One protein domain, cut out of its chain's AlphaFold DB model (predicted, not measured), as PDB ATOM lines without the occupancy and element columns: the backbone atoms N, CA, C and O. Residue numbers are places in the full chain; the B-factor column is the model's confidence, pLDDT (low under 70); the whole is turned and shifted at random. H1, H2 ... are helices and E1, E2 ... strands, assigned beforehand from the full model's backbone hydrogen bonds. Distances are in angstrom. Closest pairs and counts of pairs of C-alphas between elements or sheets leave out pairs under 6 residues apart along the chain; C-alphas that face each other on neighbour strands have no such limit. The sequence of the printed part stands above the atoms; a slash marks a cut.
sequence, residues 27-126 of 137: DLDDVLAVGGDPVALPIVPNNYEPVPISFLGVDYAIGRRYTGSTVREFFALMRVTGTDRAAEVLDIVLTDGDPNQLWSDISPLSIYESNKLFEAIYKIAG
ATOM      1  N   ASP A  27     126.485 159.770 174.532       94.75
ATOM      2  CA  ASP A  27     125.039 159.601 174.468       94.75
ATOM      3  C   ASP A  27     124.578 158.537 175.474       94.75
ATOM      4  O   ASP A  27     124.948 157.366 175.391       94.75
ATOM      5  N   LEU A  28     123.786 158.938 176.471       94.06
ATOM      6  CA  LEU A  28     123.236 158.013 177.462       94.06
ATOM      7  C   LEU A  28     122.242 157.031 176.838       94.06
ATOM      8  O   LEU A  28     122.080 155.937 177.385       94.06
ATOM      9  N   ASP A  29     121.621 157.369 175.705       93.25
ATOM     10  CA  ASP A  29     120.739 156.449 174.986       93.25
ATOM     11  C   ASP A  29     121.486 155.172 174.546       93.25
ATOM     12  O   ASP A  29     120.917 154.074 174.573       93.25
ATOM     13  N   ASP A  30     122.795 155.264 174.276       92.38
ATOM     14  CA  ASP A  30     123.629 154.110 173.922       92.38
ATOM     15  C   ASP A  30     123.662 153.056 175.042       92.38
ATOM     16  O   ASP A  30     123.698 151.854 174.775       92.38
ATOM     17  N   VAL A  31     123.572 153.460 176.316       91.75
ATOM     18  CA  VAL A  31     123.568 152.538 177.474       91.75
ATOM     19  C   VAL A  31     122.379 151.569 177.435       91.75
ATOM     20  O   VAL A  31     122.448 150.456 177.978       91.75
ATOM     21  N   LEU A  32     121.280 151.981 176.803       90.94
ATOM     22  CA  LEU A  32     120.070 151.182 176.654       90.94
ATOM     23  C   LEU A  32     120.066 150.333 175.377       90.94
ATOM     24  O   LEU A  32     119.226 149.437 175.257       90.94
ATOM     25  N   ALA A  33     121.004 150.561 174.453       87.38
ATOM     26  CA  ALA A  33     121.081 149.824 173.202       87.38
ATOM     27  C   ALA A  33     121.262 148.312 173.440       87.38
ATOM     28  O   ALA A  33     122.008 147.858 174.312       87.38
ATOM     29  N   VAL A  34     120.560 147.505 172.640       79.00
ATOM     30  CA  VAL A  34     120.600 146.037 172.703       79.00
ATOM     31  C   VAL A  34     121.131 145.446 171.401       79.00
ATOM     32  O   VAL A  34     120.862 145.957 170.318       79.00
ATOM     33  N   GLY A  35     121.859 144.330 171.503       71.06
ATOM     34  CA  GLY A  35     122.321 143.555 170.345       71.06
ATOM     35  C   GLY A  35     123.636 144.019 169.706       71.06
ATOM     36  O   GLY A  35     124.053 143.409 168.724       71.06
ATOM     37  N   GLY A  36     124.287 145.049 170.254       68.75
ATOM     38  CA  GLY A  36     125.625 145.504 169.863       68.75
ATOM     39  C   GLY A  36     126.720 145.097 170.852       68.75
ATOM     40  O   GLY A  36     126.456 144.444 171.866       68.75
ATOM     41  N   ASP A  37     127.956 145.500 170.552       74.38
ATOM     42  CA  ASP A  37     129.066 145.397 171.499       74.38
ATOM     43  C   ASP A  37     128.780 146.217 172.773       74.38
ATOM     44  O   ASP A  37     128.040 147.204 172.720       74.38
ATOM     45  N   PRO A  38     129.356 145.844 173.932       76.31
ATOM     46  CA  PRO A  38     129.209 146.626 175.151       76.31
ATOM     47  C   PRO A  38     129.671 148.071 174.942       76.31
ATOM     48  O   PRO A  38     130.805 148.310 174.521       76.31
ATOM     49  N   VAL A  39     128.813 149.029 175.287       84.19
ATOM     50  CA  VAL A  39     129.136 150.454 175.186       84.19
ATOM     51  C   VAL A  39     130.306 150.800 176.101       84.19
ATOM     52  O   VAL A  39     130.302 150.502 177.299       84.19
ATOM     53  N   ALA A  40     131.321 151.442 175.528       88.00
ATOM     54  CA  ALA A  40     132.466 151.936 176.271       88.00
ATOM     55  C   ALA A  40     132.099 153.253 176.967       88.00
ATOM     56  O   ALA A  40     131.890 154.271 176.316       88.00
ATOM     57  N   LEU A  41     132.041 153.239 178.302       88.25
ATOM     58  CA  LEU A  41     131.813 154.458 179.076       88.25
ATOM     59  C   LEU A  41     133.033 155.399 178.983       88.25
ATOM     60  O   LEU A  41     134.170 154.914 179.023       88.25
ATOM     61  N   PRO A  42     132.830 156.730 178.946       87.25
ATOM     62  CA  PRO A  42     133.877 157.749 178.783       87.25
ATOM     63  C   PRO A  42     134.691 157.969 180.074       87.25
ATOM     64  O   PRO A  42     134.801 159.072 180.612       87.25
ATOM     65  N   ILE A  43     135.266 156.900 180.619       79.38
ATOM     66  CA  ILE A  43     136.016 156.928 181.874       79.38
ATOM     67  C   ILE A  43     137.474 157.243 181.548       79.38
ATOM     68  O   ILE A  43     138.281 156.356 181.272       79.38
ATOM     69  N   VAL A  44     137.814 158.532 181.564       68.75
ATOM     70  CA  VAL A  44     139.191 158.990 181.326       68.75
ATOM     71  C   VAL A  44     140.007 159.080 182.624       68.75
ATOM     72  O   VAL A  44     139.460 159.469 183.663       68.75
ATOM     73  N   PRO A  45     141.318 158.759 182.594       65.31
ATOM     74  CA  PRO A  45     142.195 158.828 183.762       65.31
ATOM     75  C   PRO A  45     142.231 160.222 184.404       65.31
ATOM     76  O   PRO A  45     142.761 161.169 183.838       65.31
ATOM     77  N   ASN A  46     141.656 160.306 185.603       63.38
ATOM     78  CA  ASN A  46     141.797 161.304 186.671       63.38
ATOM     79  C   ASN A  46     142.295 162.729 186.318       63.38
ATOM     80  O   ASN A  46     143.170 163.269 186.994       63.38
ATOM     81  N   ASN A  47     141.708 163.366 185.306       76.19
ATOM     82  CA  ASN A  47     141.861 164.803 185.047       76.19
ATOM     83  C   ASN A  47     140.761 165.645 185.723       76.19
ATOM     84  O   ASN A  47     140.815 166.867 185.656       76.19
ATOM     85  N   TYR A  48     139.789 165.012 186.398       82.06
ATOM     86  CA  TYR A  48     138.690 165.642 187.154       82.06
ATOM     87  C   TYR A  48     137.751 166.563 186.355       82.06
ATOM     88  O   TYR A  48     136.822 167.124 186.935       82.06
ATOM     89  N   GLU A  49     137.969 166.717 185.051       89.06
ATOM     90  CA  GLU A  49     137.124 167.532 184.177       89.06
ATOM     91  C   GLU A  49     135.705 166.956 184.111       89.06
ATOM     92  O   GLU A  49     135.560 165.733 184.119       89.06
ATOM     93  N   PRO A  50     134.650 167.775 184.039       91.88
ATOM     94  CA  PRO A  50     133.308 167.267 183.790       91.88
ATOM     95  C   PRO A  50     133.242 166.435 182.504       91.88
ATOM     96  O   PRO A  50     133.966 166.705 181.546       91.88
ATOM     97  N   VAL A  51     132.381 165.420 182.487       93.31
ATOM     98  CA  VAL A  51     132.128 164.608 181.291       93.31
ATOM     99  C   VAL A  51     130.832 165.088 180.651       93.31
ATOM    100  O   VAL A  51     129.782 164.968 181.289       93.31
ATOM    101  N   PRO A  52     130.879 165.630 179.424       95.25
ATOM    102  CA  PRO A  52     129.675 166.043 178.728       95.25
ATOM    103  C   PRO A  52     128.896 164.805 178.264       95.25
ATOM    104  O   PRO A  52     129.462 163.878 177.676       95.25
ATOM    105  N   ILE A  53     127.597 164.792 178.542       95.69
ATOM    106  CA  ILE A  53     126.673 163.718 178.176       95.69
ATOM    107  C   ILE A  53     125.442 164.300 177.476       95.69
ATOM    108  O   ILE A  53     125.126 165.477 177.651       95.69
ATOM    109  N   SER A  54     124.727 163.470 176.728       96.69
ATOM    110  CA  SER A  54     123.388 163.785 176.228       96.69
ATOM    111  C   SER A  54     122.400 162.692 176.614       96.69
ATOM    112  O   SER A  54     122.791 161.541 176.780       96.69
ATOM    113  N   PHE A  55     121.126 163.039 176.762       96.62
ATOM    114  CA  PHE A  55     120.037 162.068 176.866       96.62
ATOM    115  C   PHE A  55     118.794 162.632 176.190       96.62
ATOM    116  O   PHE A  55     118.422 163.774 176.466       96.62
ATOM    117  N   LEU A  56     118.191 161.875 175.269       94.44
ATOM    118  CA  LEU A  56     117.058 162.326 174.451       94.44
ATOM    119  C   LEU A  56     117.318 163.675 173.746       94.44
ATOM    120  O   LEU A  56     116.414 164.491 173.555       94.44
ATOM    121  N   GLY A  57     118.575 163.925 173.366       93.44
ATOM    122  CA  GLY A  57     119.016 165.165 172.720       93.44
ATOM    123  C   GLY A  57     119.164 166.381 173.647       93.44
ATOM    124  O   GLY A  57     119.416 167.478 173.149       93.44
ATOM    125  N   VAL A  58     119.019 166.212 174.966       96.38
ATOM    126  CA  VAL A  58     119.297 167.251 175.968       96.38
ATOM    127  C   VAL A  58     120.703 167.060 176.527       96.38
ATOM    128  O   VAL A  58     121.089 165.946 176.878       96.38
ATOM    129  N   ASP A  59     121.458 168.153 176.610       96.31
ATOM    130  CA  ASP A  59     122.846 168.160 177.070       96.31
ATOM    131  C   ASP A  59     122.947 168.337 178.591       96.31
ATOM    132  O   ASP A  59     122.272 169.182 179.182       96.31
ATOM    133  N   TYR A  60     123.865 167.588 179.204       97.00
ATOM    134  CA  TYR A  60     124.239 167.709 180.614       97.00
ATOM    135  C   TYR A  60     125.756 167.538 180.779       97.00
ATOM    136  O   TYR A  60     126.462 167.107 179.862       97.00
ATOM    137  N   ALA A  61     126.280 167.809 181.974       96.06
ATOM    138  CA  ALA A  61     127.662 167.473 182.313       96.06
ATOM    139  C   ALA A  61     127.762 166.783 183.673       96.06
ATOM    140  O   ALA A  61     127.361 167.343 184.693       96.06
ATOM    141  N   ILE A  62     128.365 165.595 183.710       95.06
ATOM    142  CA  ILE A  62     128.617 164.847 184.945       95.06
ATOM    143  C   ILE A  62     129.904 165.351 185.601       95.06
ATOM    144  O   ILE A  62     130.975 165.354 184.988       95.06
ATOM    145  N   GLY A  63     129.814 165.734 186.872       93.12
ATOM    146  CA  GLY A  63     130.971 166.087 187.682       93.12
ATOM    147  C   GLY A  63     131.856 164.881 187.992       93.12
ATOM    148  O   GLY A  63     131.409 163.743 188.057       93.12
ATOM    149  N   ARG A  64     133.149 165.124 188.220       89.31
ATOM    150  CA  ARG A  64     134.100 164.076 188.650       89.31
ATOM    151  C   ARG A  64     134.955 164.475 189.843       89.31
ATOM    152  O   ARG A  64     135.913 163.792 190.198       89.31
ATOM    153  N   ARG A  65     134.622 165.601 190.479       86.81
ATOM    154  CA  ARG A  65     135.348 166.139 191.630       86.81
ATOM    155  C   ARG A  65     134.417 166.275 192.826       86.81
ATOM    156  O   ARG A  65     133.823 167.325 193.042       86.81
ATOM    157  N   TYR A  66     134.367 165.229 193.641       87.31
ATOM    158  CA  TYR A  66     133.555 165.212 194.854       87.31
ATOM    159  C   TYR A  66     134.418 165.326 196.105       87.31
ATOM    160  O   TYR A  66     135.442 164.659 196.255       87.31
ATOM    161  N   THR A  67     133.995 166.185 197.027       89.12
ATOM    162  CA  THR A  67     134.576 166.226 198.372       89.12
ATOM    163  C   THR A  67     134.022 165.085 199.223       89.12
ATOM    164  O   THR A  67     132.951 164.547 198.942       89.12
ATOM    165  N   GLY A  68     134.706 164.741 200.318       88.62
ATOM    166  CA  GLY A  68     134.200 163.730 201.252       88.62
ATOM    167  C   GLY A  68     132.825 164.078 201.841       88.62
ATOM    168  O   GLY A  68     132.042 163.172 202.114       88.62
ATOM    169  N   SER A  69     132.501 165.367 202.009       91.38
ATOM    170  CA  SER A  69     131.163 165.806 202.427       91.38
ATOM    171  C   SER A  69     130.116 165.567 201.342       91.38
ATOM    172  O   SER A  69     129.083 164.987 201.651       91.38
ATOM    173  N   THR A  70     130.416 165.903 200.084       91.12
ATOM    174  CA  THR A  70     129.519 165.654 198.941       91.12
ATOM    175  C   THR A  70     129.213 164.164 198.783       91.12
ATOM    176  O   THR A  70     128.066 163.765 198.616       91.12
ATOM    177  N   VAL A  71     130.232 163.310 198.925       91.06
ATOM    178  CA  VAL A  71     130.048 161.852 198.870       91.06
ATOM    179  C   VAL A  71     129.148 161.365 200.014       91.06
ATOM    180  O   VAL A  71     128.282 160.521 199.805       91.06
ATOM    181  N   ARG A  72     129.310 161.894 201.234       91.75
ATOM    182  CA  ARG A  72     128.446 161.527 202.372       91.75
ATOM    183  C   ARG A  72     126.994 161.941 202.156       91.75
ATOM    184  O   ARG A  72     126.108 161.177 202.523       91.75
ATOM    185  N   GLU A  73     126.771 163.116 201.584       92.38
ATOM    186  CA  GLU A  73     125.442 163.620 201.239       92.38
ATOM    187  C   GLU A  73     124.760 162.724 200.201       92.38
ATOM    188  O   GLU A  73     123.653 162.244 200.444       92.38
ATOM    189  N   PHE A  74     125.476 162.366 199.130       93.25
ATOM    190  CA  PHE A  74     125.017 161.398 198.131       93.25
ATOM    191  C   PHE A  74     124.550 160.080 198.773       93.25
ATOM    192  O   PHE A  74     123.425 159.629 198.552       93.25
ATOM    193  N   PHE A  75     125.372 159.469 199.635       91.12
ATOM    194  CA  PHE A  75     124.985 158.220 200.303       91.12
ATOM    195  C   PHE A  75     123.865 158.397 201.330       91.12
ATOM    196  O   PHE A  75     123.150 157.434 201.605       91.12
ATOM    197  N   ALA A  76     123.714 159.582 201.923       91.69
ATOM    198  CA  ALA A  76     122.601 159.866 202.817       91.69
ATOM    199  C   ALA A  76     121.278 159.868 202.043       91.69
ATOM    200  O   ALA A  76     120.345 159.193 202.476       91.69
ATOM    201  N   LEU A  77     121.230 160.524 200.877       91.06
ATOM    202  CA  LEU A  77     120.060 160.524 199.994       91.06
ATOM    203  C   LEU A  77     119.704 159.109 199.519       91.06
ATOM    204  O   LEU A  77     118.556 158.695 199.643       91.06
ATOM    205  N   MET A  78     120.699 158.326 199.090       86.50
ATOM    206  CA  MET A  78     120.506 156.941 198.628       86.50
ATOM    207  C   MET A  78     119.959 155.985 199.705       86.50
ATOM    208  O   MET A  78     119.443 154.919 199.376       86.50
ATOM    209  N   ARG A  79     120.093 156.317 200.998       85.94
ATOM    210  CA  ARG A  79     119.572 155.502 202.115       85.94
ATOM    211  C   ARG A  79     118.128 155.832 202.486       85.94
ATOM    212  O   ARG A  79     117.530 155.075 203.250       85.94
ATOM    213  N   VAL A  80     117.583 156.951 202.010       83.50
ATOM    214  CA  VAL A  80     116.201 157.337 202.307       83.50
ATOM    215  C   VAL A  80     115.261 156.416 201.537       83.50
ATOM    216  O   VAL A  80     115.270 156.379 200.312       83.50
ATOM    217  N   THR A  81     114.440 155.654 202.258       70.81
ATOM    218  CA  THR A  81     113.455 154.744 201.666       70.81
ATOM    219  C   THR A  81     112.064 155.379 201.650       70.81
ATOM    220  O   THR A  81     111.717 156.179 202.517       70.81
ATOM    221  N   GLY A  82     111.246 155.030 200.653       67.88
ATOM    222  CA  GLY A  82     109.850 155.476 200.561       67.88
ATOM    223  C   GLY A  82     109.644 156.922 200.093       67.88
ATOM    224  O   GLY A  82     108.508 157.383 200.052       67.88
ATOM    225  N   THR A  83     110.709 157.640 199.730       76.25
ATOM    226  CA  THR A  83     110.635 158.930 199.028       76.25
ATOM    227  C   THR A  83     111.497 158.850 197.782       76.25
ATOM    228  O   THR A  83     112.638 158.403 197.860       76.25
ATOM    229  N   ASP A  84     110.956 159.283 196.650       79.81
ATOM    230  CA  ASP A  84     111.737 159.450 195.433       79.81
ATOM    231  C   ASP A  84     112.634 160.688 195.570       79.81
ATOM    232  O   ASP A  84     112.155 161.803 195.774       79.81
ATOM    233  N   ARG A  85     113.948 160.456 195.555       89.62
ATOM    234  CA  ARG A  85     115.007 161.462 195.734       89.62
ATOM    235  C   ARG A  85     115.935 161.511 194.523       89.62
ATOM    236  O   ARG A  85     117.025 162.067 194.611       89.62
ATOM    237  N   ALA A  86     115.530 160.908 193.406       89.69
ATOM    238  CA  ALA A  86     116.373 160.758 192.229       89.69
ATOM    239  C   ALA A  86     116.882 162.106 191.693       89.69
ATOM    240  O   ALA A  86     118.074 162.238 191.436       89.69
ATOM    241  N   ALA A  87     116.023 163.127 191.619       92.62
ATOM    242  CA  ALA A  87     116.431 164.471 191.204       92.62
ATOM    243  C   ALA A  87     117.474 165.100 192.153       92.62
ATOM    244  O   ALA A  87     118.445 165.681 191.687       92.62
ATOM    245  N   GLU A  88     117.338 164.928 193.473       94.94
ATOM    246  CA  GLU A  88     118.329 165.416 194.454       94.94
ATOM    247  C   GLU A  88     119.669 164.681 194.315       94.94
ATOM    248  O   GLU A  88     120.737 165.268 194.467       94.94
ATOM    249  N   VAL A  89     119.632 163.387 193.989       93.88
ATOM    250  CA  VAL A  89     120.849 162.623 193.695       93.88
ATOM    251  C   VAL A  89     121.509 163.123 192.407       93.88
ATOM    252  O   VAL A  89     122.731 163.266 192.369       93.88
ATOM    253  N   LEU A  90     120.725 163.414 191.367       95.38
ATOM    254  CA  LEU A  90     121.230 163.974 190.112       95.38
ATOM    255  C   LEU A  90     121.800 165.386 190.300       95.38
ATOM    256  O   LEU A  90     122.822 165.683 189.692       95.38
ATOM    257  N   ASP A  91     121.223 166.208 191.178       96.00
ATOM    258  CA  ASP A  91     121.731 167.548 191.518       96.00
ATOM    259  C   ASP A  91     123.149 167.503 192.108       96.00
ATOM    260  O   ASP A  91     123.988 168.353 191.819       96.00
ATOM    261  N   ILE A  92     123.472 166.452 192.871       94.38
ATOM    262  CA  ILE A  92     124.839 166.233 193.359       94.38
ATOM    263  C   ILE A  92     125.782 165.813 192.226       94.38
ATOM    264  O   ILE A  92     126.965 166.159 192.240       94.38
ATOM    265  N   VAL A  93     125.301 164.992 191.293       94.88
ATOM    266  CA  VAL A  93     126.152 164.361 190.281       94.88
ATOM    267  C   VAL A  93     126.433 165.297 189.107       94.88
ATOM    268  O   VAL A  93     127.559 165.305 188.595       94.88
ATOM    269  N   LEU A  94     125.443 166.080 188.688       96.00
ATOM    270  CA  LEU A  94     125.549 167.006 187.571       96.00
ATOM    271  C   LEU A  94     126.298 168.287 187.961       96.00
ATOM    272  O   LEU A  94     126.250 168.769 189.085       96.00
ATOM    273  N   THR A  95     127.020 168.837 186.993       94.75
ATOM    274  CA  THR A  95     127.679 170.152 187.071       94.75
ATOM    275  C   THR A  95     127.111 171.147 186.063       94.75
ATOM    276  O   THR A  95     127.359 172.342 186.197       94.75
ATOM    277  N   ASP A  96     126.353 170.653 185.080       96.12
ATOM    278  CA  ASP A  96     125.591 171.431 184.107       96.12
ATOM    279  C   ASP A  96     124.339 170.641 183.675       96.12
ATOM    280  O   ASP A  96     124.369 169.403 183.654       96.12
ATOM    281  N   GLY A  97     123.270 171.361 183.324       95.31
ATOM    282  CA  GLY A  97     121.935 170.833 183.003       95.31
ATOM    283  C   GLY A  97     120.961 170.753 184.197       95.31
ATOM    284  O   GLY A  97     121.345 170.962 185.346       95.31
ATOM    285  N   ASP A  98     119.674 170.484 183.922       97.19
ATOM    286  CA  ASP A  98     118.608 170.440 184.942       97.19
ATOM    287  C   ASP A  98     118.363 169.005 185.459       97.19
ATOM    288  O   ASP A  98     117.870 168.155 184.708       97.19
ATOM    289  N   PRO A  99     118.642 168.709 186.744       96.50
ATOM    290  CA  PRO A  99     118.424 167.381 187.314       96.50
ATOM    291  C   PRO A  99     116.945 166.968 187.367       96.50
ATOM    292  O   PRO A  99     116.649 165.773 187.310       96.50
ATOM    293  N   ASN A 100     116.005 167.918 187.454       96.62
ATOM    294  CA  ASN A 100     114.573 167.605 187.444       96.62
ATOM    295  C   ASN A 100     114.113 167.185 186.053       96.62
ATOM    296  O   ASN A 100     113.315 166.257 185.935       96.62
ATOM    297  N   GLN A 101     114.638 167.839 185.014       97.12
ATOM    298  CA  GLN A 101     114.386 167.451 183.631       97.12
ATOM    299  C   GLN A 101     114.929 166.043 183.371       97.12
ATOM    300  O   GLN A 101     114.164 165.167 182.974       97.12
ATOM    301  N   LEU A 102     116.196 165.784 183.714       96.75
ATOM    302  CA  LEU A 102     116.792 164.460 183.530       96.75
ATOM    303  C   LEU A 102     116.023 163.374 184.296       96.75
ATOM    304  O   LEU A 102     115.791 162.285 183.770       96.75
ATOM    305  N   TRP A 103     115.578 163.661 185.523       96.12
ATOM    306  CA  TRP A 103     114.721 162.730 186.254       96.12
ATOM    307  C   TRP A 103     113.364 162.523 185.572       96.12
ATOM    308  O   TRP A 103     112.919 161.386 185.436       96.12
ATOM    309  N   SER A 104     112.716 163.592 185.108       96.44
ATOM    310  CA  SER A 104     111.448 163.507 184.378       96.44
ATOM    311  C   SER A 104     111.557 162.640 183.123       96.44
ATOM    312  O   SER A 104     110.584 161.973 182.778       96.44
ATOM    313  N   ASP A 105     112.720 162.618 182.475       95.81
ATOM    314  CA  ASP A 105     112.974 161.813 181.280       95.81
ATOM    315  C   ASP A 105     113.288 160.342 181.614       95.81
ATOM    316  O   ASP A 105     112.891 159.437 180.881       95.81
ATOM    317  N   ILE A 106     113.957 160.075 182.742       95.00
ATOM    318  CA  ILE A 106     114.328 158.717 183.187       95.00
ATOM    319  C   ILE A 106     113.186 158.005 183.933       95.00
ATOM    320  O   ILE A 106     113.049 156.783 183.840       95.00
ATOM    321  N   SER A 107     112.384 158.741 184.706       93.81
ATOM    322  CA  SER A 107     111.331 158.198 185.579       93.81
ATOM    323  C   SER A 107     110.220 157.396 184.880       93.81
ATOM    324  O   SER A 107     109.695 156.476 185.513       93.81
ATOM    325  N   PRO A 108     109.849 157.663 183.608       95.50
ATOM    326  CA  PRO A 108     108.850 156.869 182.898       95.50
ATOM    327  C   PRO A 108     109.384 155.518 182.405       95.50
ATOM    328  O   PRO A 108     108.589 154.668 181.998       95.50
ATOM    329  N   LEU A 109     110.709 155.324 182.396       94.50
ATOM    330  CA  LEU A 109     111.339 154.084 181.950       94.50
ATOM    331  C   LEU A 109     111.092 152.943 182.945       94.50
ATOM    332  O   LEU A 109     110.716 153.146 184.103       94.50
ATOM    333  N   SER A 110     111.318 151.704 182.507       94.12
ATOM    334  CA  SER A 110     111.263 150.573 183.428       94.12
ATOM    335  C   SER A 110     112.382 150.662 184.470       94.12
ATOM    336  O   SER A 110     113.473 151.159 184.199       94.12
ATOM    337  N   ILE A 111     112.161 150.068 185.648       90.75
ATOM    338  CA  ILE A 111     113.171 150.029 186.720       90.75
ATOM    339  C   ILE A 111     114.526 149.476 186.246       90.75
ATOM    340  O   ILE A 111     115.572 149.886 186.739       90.75
ATOM    341  N   TYR A 112     114.524 148.557 185.278       91.81
ATOM    342  CA  TYR A 112     115.745 147.987 184.716       91.81
ATOM    343  C   TYR A 112     116.517 148.999 183.863       91.81
ATOM    344  O   TYR A 112     117.740 149.070 183.967       91.81
ATOM    345  N   GLU A 113     115.816 149.775 183.038       93.94
ATOM    346  CA  GLU A 113     116.410 150.820 182.199       93.94
ATOM    347  C   GLU A 113     116.916 151.976 183.060       93.94
ATOM    348  O   GLU A 113     118.089 152.339 182.959       93.94
ATOM    349  N   SER A 114     116.094 152.478 183.986       93.44
ATOM    350  CA  SER A 114     116.499 153.552 184.896       93.44
ATOM    351  C   SER A 114     117.729 153.149 185.715       93.44
ATOM    352  O   SER A 114     118.689 153.914 185.795       93.44
ATOM    353  N   ASN A 115     117.770 151.926 186.266       92.88
ATOM    354  CA  ASN A 115     118.933 151.444 187.020       92.88
ATOM    355  C   ASN A 115     120.204 151.387 186.163       92.88
ATOM    356  O   ASN A 115     121.270 151.770 186.643       92.88
ATOM    357  N   LYS A 116     120.109 150.949 184.900       93.44
ATOM    358  CA  LYS A 116     121.257 150.947 183.982       93.44
ATOM    359  C   LYS A 116     121.797 152.355 183.739       93.44
ATOM    360  O   LYS A 116     123.012 152.543 183.784       93.44
ATOM    361  N   LEU A 117     120.911 153.328 183.516       95.62
ATOM    362  CA  LEU A 117     121.299 154.726 183.323       95.62
ATOM    363  C   LEU A 117     121.974 155.293 184.575       95.62
ATOM    364  O   LEU A 117     123.072 155.836 184.480       95.62
ATOM    365  N   PHE A 118     121.386 155.095 185.759       94.81
ATOM    366  CA  PHE A 118     121.992 155.536 187.018       94.81
ATOM    367  C   PHE A 118     123.355 154.892 187.267       94.81
ATOM    368  O   PHE A 118     124.304 155.583 187.631       94.81
ATOM    369  N   GLU A 119     123.500 153.587 187.029       94.19
ATOM    370  CA  GLU A 119     124.798 152.925 187.138       94.19
ATOM    371  C   GLU A 119     125.839 153.519 186.185       94.19
ATOM    372  O   GLU A 119     126.989 153.709 186.587       94.19
ATOM    373  N   ALA A 120     125.471 153.800 184.931       94.88
ATOM    374  CA  ALA A 120     126.371 154.430 183.970       94.88
ATOM    375  C   ALA A 120     126.787 155.829 184.444       94.88
ATOM    376  O   ALA A 120     127.983 156.116 184.507       94.88
ATOM    377  N   ILE A 121     125.825 156.648 184.877       95.25
ATOM    378  CA  ILE A 121     126.061 157.980 185.443       95.25
ATOM    379  C   ILE A 121     127.029 157.899 186.636       95.25
ATOM    380  O   ILE A 121     128.025 158.620 186.675       95.25
ATOM    381  N   TYR A 122     126.818 156.975 187.577       94.31
ATOM    382  CA  TYR A 122     127.680 156.821 188.756       94.31
ATOM    383  C   TYR A 122     129.078 156.283 188.428       94.31
ATOM    384  O   TYR A 122     130.046 156.640 189.107       94.31
ATOM    385  N   LYS A 123     129.210 155.438 187.400       93.19
ATOM    386  CA  LYS A 123     130.509 154.978 186.882       93.19
ATOM    387  C   LYS A 123     131.273 156.135 186.234       93.19
ATOM    388  O   LYS A 123     132.452 156.313 186.535       93.19
ATOM    389  N   ILE A 124     130.608 156.954 185.415       92.94
ATOM    390  CA  ILE A 124     131.196 158.152 184.786       92.94
ATOM    391  C   ILE A 124     131.626 159.171 185.850       92.94
ATOM    392  O   ILE A 124     132.738 159.696 185.792       92.94
ATOM    393  N   ALA A 125     130.788 159.382 186.867       92.44
ATOM    394  CA  ALA A 125     131.071 160.249 188.009       92.44
ATOM    395  C   ALA A 125     132.247 159.751 188.876       92.44
ATOM    396  O   ALA A 125     132.794 160.492 189.691       92.44
ATOM    397  N   GLY A 126     132.651 158.483 188.737       90.31
ATOM    398  CA  GLY A 126     133.664 157.870 189.596       90.31
ATOM    399  C   GLY A 126     133.160 157.582 191.014       90.31
ATOM    400  O   GLY A 126     133.958 157.443 191.937       90.31
TER     401      GLY A 126
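AT A GLANCE: This is residues 27 to 126 of the 137 residues of an uncharacterized protein of Rhodococcus sp. 14-2470-1a (UniProt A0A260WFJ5). A small sheet, made of the strand hairpin E1 and E2 with the short strand E3 added beside E2, has helices H3, H4 and H5 gathered next to it, with H5 nearest the mean of the C-alphas. H2 packs side by side on H3 and makes one end of the domain, H1 lies toward the other end between E1 and H5, and a long link, residues 33 to 50, loops round the outside. The printed part has 100 residues with five named helices and three named strands, in the order H1 E1 E2 H2 H3 E3 H4 H5; the sheet runs E1 E2 E3, all antiparallel, and the class is mixed, helices and strands. The whole is compact, with a radius of gyration of the C-alphas of 13.4 A and spans of 39 by 35 by 21 A.

IN THESE COORDINATES: H1 is residues 28 to 32, its first C-alpha at (123.236, 158.013, 177.462). E1, residues 51 to 55, is 13.1 A long and E2, residues 58 to 62, is 13.2 A. H2, residues 68 to 78, is 15.5 A long, its first C-alpha at (134.200, 163.730, 201.252). H3 is residues 86 to 93, 10.6 A long, followed directly by E3, residues 94 to 96. H4 is residues 99 to 106, 10.4 A long. H5, residues 111 to 124, is 19.9 A long and ends with C-alpha 124 at (131.196, 158.152, 184.786).

HOW THE PARTS SIT: E1 and E2 form an antiparallel hairpin, with N 53 and O 60 2.9 A apart, within hydrogen-bond range. E2 and E3 are antiparallel, with N 95 and O 61 at 2.8 A. H4 is on the sheet at a height of 9.1 A, and is near E2. H5 only grazes the sheet with residues 117 to 124. H1 touches H5, the closest C-alphas being those of Val 31 and Leu 117, 6.6 A apart. H3 touches H4 at a steep tilt of 57 degrees, closest at the C-alphas of Leu 90 and Pro 99, 5.2 A. H2 and H3 form a helical hairpin at a shallow tilt of 14 degrees, closest at the C-alphas of Phe 74 and Val 89, 6.2 A. H2 and H5 are apart. In H2, H3, H4 and H5 every O i to N i+4 pair is within hydrogen-bond range; in H1 it is 0 of 1, beside 2 of 2 O i to N i+3 pairs.

THE WHOLE: The two C-alphas farthest apart are those of Gly 35 and Ser 69, at 40.0 A. The printed part has no cut. The link from H1 to E1, 18 residues, is long. The mean pLDDT of the printed part is 90.0; residue 36, residues 44 to 46 and residue 82 are under 70.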